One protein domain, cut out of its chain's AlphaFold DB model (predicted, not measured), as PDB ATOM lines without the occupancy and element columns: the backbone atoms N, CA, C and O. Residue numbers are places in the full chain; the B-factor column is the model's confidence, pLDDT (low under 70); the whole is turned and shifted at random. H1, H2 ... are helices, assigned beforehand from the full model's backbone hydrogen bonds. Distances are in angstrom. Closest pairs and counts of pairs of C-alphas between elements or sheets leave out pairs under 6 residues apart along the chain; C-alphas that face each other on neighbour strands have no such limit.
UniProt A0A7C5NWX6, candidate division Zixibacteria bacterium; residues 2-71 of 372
ATOM      1  N   PHE A   2      41.971 -29.928  -6.736       78.44
ATOM      2  CA  PHE A   2      41.979 -31.376  -6.551       78.44
ATOM      3  C   PHE A   2      43.376 -31.876  -6.903       78.44
ATOM      4  O   PHE A   2      43.976 -31.388  -7.858       78.44
ATOM      5  N   GLN A   3      43.896 -32.804  -6.112       87.44
ATOM      6  CA  GLN A   3      45.182 -33.449  -6.343       87.44
ATOM      7  C   GLN A   3      45.031 -34.941  -6.048       87.44
ATOM      8  O   GLN A   3      44.201 -35.321  -5.222       87.44
ATOM      9  N   GLY A   4      45.824 -35.771  -6.716       88.06
ATOM     10  CA  GLY A   4      45.811 -37.218  -6.538       88.06
ATOM     11  C   GLY A   4      47.199 -37.811  -6.742       88.06
ATOM     12  O   GLY A   4      48.077 -37.167  -7.318       88.06
ATOM     13  N   THR A   5      47.382 -39.040  -6.266       90.31
ATOM     14  CA  THR A   5      48.649 -39.775  -6.346       90.31
ATOM     15  C   THR A   5      48.438 -41.054  -7.143       90.31
ATOM     16  O   THR A   5      47.551 -41.839  -6.818       90.31
ATOM     17  N   LEU A   6      49.273 -41.282  -8.158       90.94
ATOM     18  CA  LEU A   6      49.359 -42.562  -8.858       90.94
ATOM     19  C   LEU A   6      50.513 -43.378  -8.263       90.94
ATOM     20  O   LEU A   6      51.668 -42.953  -8.314       90.94
ATOM     21  N   LEU A   7      50.205 -44.543  -7.696       91.75
ATOM     22  CA  LEU A   7      51.203 -45.441  -7.116       91.75
ATOM     23  C   LEU A   7      51.860 -46.269  -8.230       91.75
ATOM     24  O   LEU A   7      51.282 -47.233  -8.720       91.75
ATOM     25  N   VAL A   8      53.056 -45.864  -8.669       91.56
ATOM     26  CA  VAL A   8      53.724 -46.490  -9.827       91.56
ATOM     27  C   VAL A   8      54.491 -47.755  -9.438       91.56
ATOM     28  O   VAL A   8      54.226 -48.822  -9.984       91.56
ATOM     29  N   LYS A   9      55.428 -47.633  -8.492       89.88
ATOM     30  CA  LYS A   9      56.276 -48.729  -7.996       89.88
ATOM     31  C   LYS A   9      55.836 -49.164  -6.607       89.88
ATOM     32  O   LYS A   9      55.416 -48.314  -5.820       89.88
ATOM     33  N   ASN A  10      55.984 -50.445  -6.294       86.00
ATOM     34  CA  ASN A  10      55.637 -51.034  -5.014       86.00
ATOM     35  C   ASN A  10      56.607 -50.567  -3.928       86.00
ATOM     36  O   ASN A  10      57.680 -51.124  -3.709       86.00
ATOM     37  N   VAL A  11      56.181 -49.511  -3.241       83.62
ATOM     38  CA  VAL A  11      56.843 -48.925  -2.069       83.62
ATOM     39  C   VAL A  11      55.990 -49.107  -0.811       83.62
ATOM     40  O   VAL A  11      56.089 -48.320   0.128       83.62
ATOM     41  N   ALA A  12      55.122 -50.128  -0.779       79.56
ATOM     42  CA  ALA A  12      54.176 -50.348   0.319       79.56
ATOM     43  C   ALA A  12      54.875 -50.417   1.686       79.56
ATOM     44  O   ALA A  12      54.395 -49.855   2.670       79.56
ATOM     45  N   GLU A  13      56.033 -51.073   1.736       73.00
ATOM     46  CA  GLU A  13      56.817 -51.206   2.959       73.00
ATOM     47  C   GLU A  13      57.368 -49.855   3.439       73.00
ATOM     48  O   GLU A  13      57.208 -49.503   4.608       73.00
ATOM     49  N   ASP A  14      57.960 -49.066   2.541       78.44
ATOM     50  CA  ASP A  14      58.504 -47.745   2.869       78.44
ATOM     51  C   ASP A  14      57.403 -46.754   3.263       78.44
ATOM     52  O   ASP A  14      57.581 -45.963   4.192       78.44
ATOM     53  N   MET A  15      56.231 -46.838   2.625       78.44
ATOM     54  CA  MET A  15      55.051 -46.063   3.015       78.44
ATOM     55  C   MET A  15      54.631 -46.377   4.452       78.44
ATOM     56  O   MET A  15      54.437 -45.466   5.255       78.44
ATOM     57  N   LEU A  16      54.521 -47.660   4.801       70.44
ATOM     58  CA  LEU A  16      54.147 -48.074   6.150       70.44
ATOM     59  C   LEU A  16      55.155 -47.612   7.207       70.44
ATOM     60  O   LEU A  16      54.770 -47.121   8.271       70.44
ATOM     61  N   LYS A  17      56.442 -47.743   6.884       66.56
ATOM     62  CA  LYS A  17      57.567 -47.274   7.696       66.56
ATOM     63  C   LYS A  17      57.485 -45.768   7.957       66.56
ATOM     64  O   LYS A  17      57.547 -45.332   9.107       66.56
ATOM     65  N   ALA A  18      57.285 -44.973   6.908       73.81
ATOM     66  CA  ALA A  18      57.195 -43.519   7.009       73.81
ATOM     67  C   ALA A  18      55.961 -43.046   7.799       73.81
ATOM     68  O   ALA A  18      56.046 -42.077   8.552       73.81
ATOM     69  N   LEU A  19      54.833 -43.756   7.683       70.31
ATOM     70  CA  LEU A  19      53.581 -43.439   8.383       70.31
ATOM     71  C   LEU A  19      53.577 -43.837   9.868       70.31
ATOM     72  O   LEU A  19      52.584 -43.591  10.552       70.31
ATOM     73  N   ARG A  20      54.667 -44.437  10.374       62.38
ATOM     74  CA  ARG A  20      54.822 -44.867  11.776       62.38
ATOM     75  C   ARG A  20      53.640 -45.703  12.280       62.38
ATOM     76  O   ARG A  20      53.210 -45.558  13.424       62.38
ATOM     77  N   VAL A  21      53.085 -46.567  11.429       58.00
ATOM     78  CA  VAL A  21      51.985 -47.438  11.857       58.00
ATOM     79  C   VAL A  21      52.467 -48.408  12.948       58.00
ATOM     80  O   VAL A  21      53.636 -48.808  12.932       58.00
ATOM     81  N   PRO A  22      51.593 -48.824  13.885       47.47
ATOM     82  CA  PRO A  22      51.944 -49.840  14.871       47.47
ATOM     83  C   PRO A  22      52.497 -51.096  14.196       47.47
ATOM     84  O   PRO A  22      51.992 -51.520  13.157       47.47
ATOM     85  N   ALA A  23      53.512 -51.709  14.798       48.09
ATOM     86  CA  ALA A  23      54.243 -52.821  14.200       48.09
ATOM     87  C   ALA A  23      53.403 -54.086  13.950       48.09
ATOM     88  O   ALA A  23      53.694 -54.830  13.018       48.09
ATOM     89  N   GLU A  24      52.297 -54.274  14.674       44.53
ATOM     90  CA  GLU A  24      51.275 -55.285  14.356       44.53
ATOM     91  C   GLU A  24      50.746 -55.152  12.911       44.53
ATOM     92  O   GLU A  24      50.384 -56.143  12.283       44.53
ATOM     93  N   LYS A  25      50.753 -53.935  12.344       47.91
ATOM     94  CA  LYS A  25      50.411 -53.652  10.939       47.91
ATOM     95  C   LYS A  25      51.611 -53.667   9.982       47.91
ATOM     96  O   LYS A  25      51.416 -53.477   8.787       47.91
ATOM     97  N   LEU A  26      52.830 -53.863  10.476       51.00
ATOM     98  CA  LEU A  26      54.035 -54.049   9.652       51.00
ATOM     99  C   LEU A  26      54.318 -55.531   9.363       51.00
ATOM    100  O   LEU A  26      55.075 -55.838   8.446       51.00
ATOM    101  N   GLY A  27      53.718 -56.450  10.128       53.00
ATOM    102  CA  GLY A  27      53.797 -57.890   9.874       53.00
ATOM    103  C   GLY A  27      53.136 -58.303   8.550       53.00
ATOM    104  O   GLY A  27      52.449 -57.506   7.909       53.00
ATOM    105  N   ARG A  28      53.307 -59.574   8.145       49.94
ATOM    106  CA  ARG A  28      52.788 -60.111   6.863       49.94
ATOM    107  C   ARG A  28      51.316 -59.763   6.622       49.94
ATOM    108  O   ARG A  28      50.992 -59.260   5.555       49.94
ATOM    109  N   HIS A  29      50.475 -59.907   7.643       54.19
ATOM    110  CA  HIS A  29      49.050 -59.578   7.561       54.19
ATOM    111  C   HIS A  29      48.759 -58.088   7.327       54.19
ATOM    112  O   HIS A  29      47.771 -57.738   6.688       54.19
ATOM    113  N   GLY A  30      49.609 -57.187   7.819       55.84
ATOM    114  CA  GLY A  30      49.451 -55.754   7.589       55.84
ATOM    115  C   GLY A  30      49.895 -55.319   6.189       55.84
ATOM    116  O   GLY A  30      49.218 -54.503   5.562       55.84
ATOM    117  N   LEU A  31      50.966 -55.926   5.663       61.38
ATOM    118  CA  LEU A  31      51.379 -55.763   4.264       61.38
ATOM    119  C   LEU A  31      50.342 -56.347   3.295       61.38
ATOM    120  O   LEU A  31      50.018 -55.705   2.297       61.38
ATOM    121  N   GLU A  32      49.792 -57.525   3.599       61.31
ATOM    122  CA  GLU A  32      48.687 -58.131   2.845       61.31
ATOM    123  C   GLU A  32      47.462 -57.215   2.837       61.31
ATOM    124  O   GLU A  32      46.949 -56.901   1.770       61.31
ATOM    125  N   SER A  33      47.075 -56.666   3.992       63.81
ATOM    126  CA  SER A  33      45.931 -55.750   4.086       63.81
ATOM    127  C   SER A  33      46.075 -54.481   3.232       63.81
ATOM    128  O   SER A  33      45.070 -53.927   2.782       63.81
ATOM    129  N   ILE A  34      47.302 -54.005   2.992       66.19
ATOM    130  CA  ILE A  34      47.545 -52.906   2.047       66.19
ATOM    131  C   ILE A  34      47.459 -53.394   0.612       66.19
ATOM    132  O   ILE A  34      46.744 -52.778  -0.171       66.19
ATOM    133  N   LYS A  35      48.121 -54.504   0.275       65.50
ATOM    134  CA  LYS A  35      48.058 -55.096  -1.072       65.50
ATOM    135  C   LYS A  35      46.633 -55.473  -1.494       65.50
ATOM    136  O   LYS A  35      46.323 -55.461  -2.675       65.50
ATOM    137  N   GLU A  36      45.746 -55.752  -0.543       68.50
ATOM    138  CA  GLU A  36      44.317 -55.977  -0.794       68.50
ATOM    139  C   GLU A  36      43.542 -54.699  -1.163       68.50
ATOM    140  O   GLU A  36      42.447 -54.781  -1.716       68.50
ATOM    141  N   ARG A  37      44.062 -53.511  -0.825       76.25
ATOM    142  CA  ARG A  37      43.347 -52.224  -0.946       76.25
ATOM    143  C   ARG A  37      43.967 -51.257  -1.939       76.25
ATOM    144  O   ARG A  37      43.272 -50.362  -2.416       76.25
ATOM    145  N   VAL A  38      45.260 -51.387  -2.205       83.69
ATOM    146  CA  VAL A  38      45.977 -50.570  -3.181       83.69
ATOM    147  C   VAL A  38      46.680 -51.476  -4.171       83.69
ATOM    148  O   VAL A  38      47.188 -52.532  -3.807       83.69
ATOM    149  N   VAL A  39      46.730 -51.026  -5.418       88.12
ATOM    150  CA  VAL A  39      47.464 -51.689  -6.489       88.12
ATOM    151  C   VAL A  39      48.513 -50.729  -7.027       88.12
ATOM    152  O   VAL A  39      48.261 -49.527  -7.155       88.12
ATOM    153  N   PHE A  40      49.695 -51.259  -7.318       90.44
ATOM    154  CA  PHE A  40      50.775 -50.507  -7.940       90.44
ATOM    155  C   PHE A  40      50.758 -50.732  -9.446       90.44
ATOM    156  O   PHE A  40      50.466 -51.830  -9.917       90.44
ATOM    157  N   LEU A  41      51.082 -49.698 -10.220       92.88
ATOM    158  CA  LEU A  41      51.012 -49.778 -11.677       92.88
ATOM    159  C   LEU A  41      51.916 -50.878 -12.253       92.88
ATOM    160  O   LEU A  41      51.535 -51.523 -13.222       92.88
ATOM    161  N   GLU A  42      53.076 -51.124 -11.645       92.25
ATOM    162  CA  GLU A  42      54.007 -52.180 -12.075       92.25
ATOM    163  C   GLU A  42      53.460 -53.602 -11.926       92.25
ATOM    164  O   GLU A  42      53.920 -54.517 -12.604       92.25
ATOM    165  N   GLU A  43      52.463 -53.789 -11.061       89.88
ATOM    166  CA  GLU A  43      51.770 -55.070 -10.897       89.88
ATOM    167  C   GLU A  43      50.757 -55.304 -12.026       89.88
ATOM    168  O   GLU A  43      50.381 -56.441 -12.301       89.88
ATOM    169  N   LEU A  44      50.328 -54.228 -12.695       92.62
ATOM    170  CA  LEU A  44      49.348 -54.252 -13.782       92.62
ATOM    171  C   LEU A  44      49.991 -54.151 -15.170       92.62
ATOM    172  O   LEU A  44      49.424 -54.648 -16.141       92.62
ATOM    173  N   LEU A  45      51.147 -53.494 -15.282       91.75
ATOM    174  CA  LEU A  45      51.820 -53.208 -16.548       91.75
ATOM    175  C   LEU A  45      53.286 -53.641 -16.507       91.75
ATOM    176  O   LEU A  45      54.068 -53.164 -15.686       91.75
ATOM    177  N   SER A  46      53.669 -54.487 -17.467       88.19
ATOM    178  CA  SER A  46      55.056 -54.893 -17.693       88.19
ATOM    179  C   SER A  46      55.382 -54.902 -19.198       88.19
ATOM    180  O   SER A  46      54.665 -55.562 -19.956       88.19
ATOM    181  N   PRO A  47      56.442 -54.196 -19.650       89.44
ATOM    182  CA  PRO A  47      57.329 -53.347 -18.850       89.44
ATOM    183  C   PRO A  47      56.633 -52.059 -18.378       89.44
ATOM    184  O   PRO A  47      55.695 -51.573 -19.012       89.44
ATOM    185  N   LEU A  48      57.117 -51.492 -17.271       91.44
ATOM    186  CA  LEU A  48      56.664 -50.188 -16.791       91.44
ATOM    187  C   LEU A  48      56.983 -49.094 -17.831       91.44
ATOM    188  O   LEU A  48      58.143 -48.981 -18.233       91.44
ATOM    189  N   PRO A  49      56.004 -48.264 -18.240       92.31
ATOM    190  CA  PRO A  49      56.267 -47.138 -19.128       92.31
ATOM    191  C   PRO A  49      57.133 -46.060 -18.469       92.31
ATOM    192  O   PRO A  49      57.088 -45.854 -17.253       92.31
ATOM    193  N   GLU A  50      57.860 -45.310 -19.295       93.88
ATOM    194  CA  GLU A  50      58.601 -44.128 -18.851       93.88
ATOM    195  C   GLU A  50      57.658 -43.057 -18.259       93.88
ATOM    196  O   GLU A  50      56.525 -42.903 -18.733       93.88
ATOM    197  N   PRO A  51      58.100 -42.252 -17.270       91.94
ATOM    198  CA  PRO A  51      57.248 -41.266 -16.599       91.94
ATOM    199  C   PRO A  51      56.541 -40.279 -17.537       91.94
ATOM    200  O   PRO A  51      55.392 -39.916 -17.290       91.94
ATOM    201  N   GLU A  52      57.193 -39.858 -18.621       93.19
ATOM    202  CA  GLU A  52      56.590 -38.949 -19.607       93.19
ATOM    203  C   GLU A  52      55.456 -39.615 -20.396       93.19
ATOM    204  O   GLU A  52      54.440 -38.979 -20.674       93.19
ATOM    205  N   VAL A  53      55.569 -40.917 -20.684       94.44
ATOM    206  CA  VAL A  53      54.491 -41.686 -21.323       94.44
ATOM    207  C   VAL A  53      53.279 -41.757 -20.395       94.44
ATOM    208  O   VAL A  53      52.155 -41.544 -20.843       94.44
ATOM    209  N   LEU A  54      53.501 -41.974 -19.093       93.88
ATOM    210  CA  LEU A  54      52.428 -41.985 -18.094       93.88
ATOM    211  C   LEU A  54      51.736 -40.622 -17.968       93.88
ATOM    212  O   LEU A  54      50.507 -40.559 -17.958       93.88
ATOM    213  N   LYS A  55      52.502 -39.524 -17.903       93.19
ATOM    214  CA  LYS A  55      51.943 -38.162 -17.843       93.19
ATOM    215  C   LYS A  55      51.101 -37.841 -19.074       93.19
ATOM    216  O   LYS A  55      50.004 -37.309 -18.925       93.19
ATOM    217  N   ASN A  56      51.585 -38.196 -20.264       94.00
ATOM    218  CA  ASN A  56      50.848 -37.982 -21.506       94.00
ATOM    219  C   ASN A  56      49.570 -38.822 -21.554       94.00
ATOM    220  O   ASN A  56      48.524 -38.291 -21.906       94.00
ATOM    221  N   ALA A  57      49.616 -40.088 -21.130       94.38
ATOM    222  CA  ALA A  57      48.425 -40.935 -21.059       94.38
ATOM    223  C   ALA A  57      47.358 -40.361 -20.107       94.38
ATOM    224  O   ALA A  57      46.176 -40.329 -20.449       94.38
ATOM    225  N   LEU A  58      47.770 -39.853 -18.937       93.88
ATOM    226  CA  LEU A  58      46.870 -39.159 -18.011       93.88
ATOM    227  C   LEU A  58      46.282 -37.887 -18.636       93.88
ATOM    228  O   LEU A  58      45.082 -37.652 -18.518       93.88
ATOM    229  N   LEU A  59      47.109 -37.087 -19.315       93.81
ATOM    230  CA  LEU A  59      46.669 -35.867 -19.988       93.81
ATOM    231  C   LEU A  59      45.630 -36.168 -21.073       93.81
ATOM    232  O   LEU A  59      44.582 -35.529 -21.084       93.81
ATOM    233  N   THR A  60      45.885 -37.168 -21.920       95.44
ATOM    234  CA  THR A  60      44.936 -37.640 -22.936       95.44
ATOM    235  C   THR A  60      43.610 -38.038 -22.297       95.44
ATOM    236  O   THR A  60      42.568 -37.533 -22.708       95.44
ATOM    237  N   GLY A  61      43.640 -38.850 -21.234       95.19
ATOM    238  CA  GLY A  61      42.425 -39.244 -20.522       95.19
ATOM    239  C   GLY A  61      41.655 -38.052 -19.939       95.19
ATOM    240  O   GLY A  61      40.432 -37.992 -20.048       95.19
ATOM    241  N   PHE A  62      42.347 -37.062 -19.363       93.75
ATOM    242  CA  PHE A  62      41.695 -35.845 -18.867       93.75
ATOM    243  C   PHE A  62      41.086 -35.004 -19.991       93.75
ATOM    244  O   PHE A  62      39.965 -34.526 -19.837       93.75
ATOM    245  N   THR A  63      41.786 -34.839 -21.114       95.50
ATOM    246  CA  THR A  63      41.282 -34.128 -22.297       95.50
ATOM    247  C   THR A  63      40.017 -34.787 -22.836       95.50
ATOM    248  O   THR A  63      39.028 -34.093 -23.057       95.50
ATOM    249  N   GLU A  64      40.017 -36.111 -22.987       96.31
ATOM    250  CA  GLU A  64      38.869 -36.866 -23.497       96.31
ATOM    251  C   GLU A  64      37.657 -36.778 -22.564       96.31
ATOM    252  O   GLU A  64      36.545 -36.506 -23.015       96.31
ATOM    253  N   VAL A  65      37.862 -36.980 -21.259       96.25
ATOM    254  CA  VAL A  65      36.762 -37.048 -20.284       96.25
ATOM    255  C   VAL A  65      36.216 -35.666 -19.931       96.25
ATOM    256  O   VAL A  65      35.007 -35.505 -19.773       96.25
ATOM    257  N   LEU A  66      37.087 -34.667 -19.775       94.75
ATOM    258  CA  LEU A  66      36.684 -33.315 -19.376       94.75
ATOM    259  C   LEU A  66      36.358 -32.415 -20.576       94.75
ATOM    260  O   LEU A  66      35.794 -31.341 -20.377       94.75
ATOM    261  N   GLY A  67      36.716 -32.823 -21.800       95.12
ATOM    262  CA  GLY A  67      36.514 -32.028 -23.012       95.12
ATOM    263  C   GLY A  67      37.345 -30.742 -23.026       95.12
ATOM    264  O   GLY A  67      36.857 -29.701 -23.462       95.12
ATOM    265  N   ILE A  68      38.571 -30.792 -22.495       94.50
ATOM    266  CA  ILE A  68      39.457 -29.627 -22.356       94.50
ATOM    267  C   ILE A  68      40.612 -29.667 -23.357       94.50
ATOM    268  O   ILE A  68      41.153 -30.733 -23.642       94.50
ATOM    269  N   GLU A  69      41.051 -28.496 -23.816       94.62
ATOM    270  CA  GLU A  69      42.283 -28.335 -24.594       94.62
ATOM    271  C   GLU A  69      43.436 -27.924 -23.659       94.62
ATOM    272  O   GLU A  69      43.433 -26.808 -23.129       94.62
ATOM    273  N   PRO A  70      44.411 -28.810 -23.388       91.69
ATOM    274  CA  PRO A  70      45.521 -28.484 -22.510       91.69
ATOM    275  C   PRO A  70      46.529 -27.586 -23.232       91.69
ATOM    276  O   PRO A  70      47.010 -27.921 -24.311       91.69
ATOM    277  N   ILE A  71      46.902 -26.472 -22.601       92.62
ATOM    278  CA  ILE A  71      47.932 -25.561 -23.111       92.62
ATOM    279  C   ILE A  71      49.195 -25.746 -22.264       92.62
ATOM    280  O   ILE A  71      49.192 -25.368 -21.088       92.62
TER     281      ILE A  71
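This is residues 2 to 71 of the 372 residues of a protein of candidate division Zixibacteria bacterium (UniProt A0A7C5NWX6). Picture an open, elongated arch of helices: the longest helix, H4, stands by itself at one end, and the short helices H1 and H2 pack crosswise on each other at the other end. Between these ends runs a thin stretch of chain with the four-residue H3, while residues 2 to 11, with no named element, lead from the gap between the two ends to H1. The printed part has 70 residues, with four named helices in the order H1, H2, H3, H4 and no named strand, and its class is all helix. It is loose, with a radius of gyration of the C-alphas of 15.9 A, and spans 48 by 29 by 18 A.

Find C-alpha 51 at (57.248, -41.266, -16.599); from there H4, residues 51 to 66, runs 22.2 A to C-alpha 66 at (36.684, -33.315, -19.376). Look back along the chain for H3, residues 41 to 44, 5.2 A long, and before it H2, residues 28 to 35, 10.5 A long. H1, residues 12 to 18, begins at C-alpha 12 at (54.176, -50.348, 0.319) and is 10.0 A long.

H4 is apart from H1, H2 and H3. H3 is also apart from H1 and H2. Look at Glu 13 and Leu 31 for the place where H1 and H2 touch: their C-alphas, the closest of the two helices, are 7.2 A apart. The lines of H1 and H2 are about perpendicular, at 75 degrees. In H1, H2 and H4 every O i to N i+4 pair is within hydrogen-bond range; H3 is too short for such a pair, and its one O i to N i+3 pair is within range.

The C-alphas farthest apart, those of Glu 24 and Glu 69, are 48.2 A apart. The printed part has no cut. The link from H2 to H3 is tight, those from H1 to H2 and from H3 to H4 are short, and no link is long. Read the B-factor column: the mean pLDDT of the printed part is 80.8, and residue 17 and residues 20 to 36, of which 28 to 35 belong to H2, are under 70.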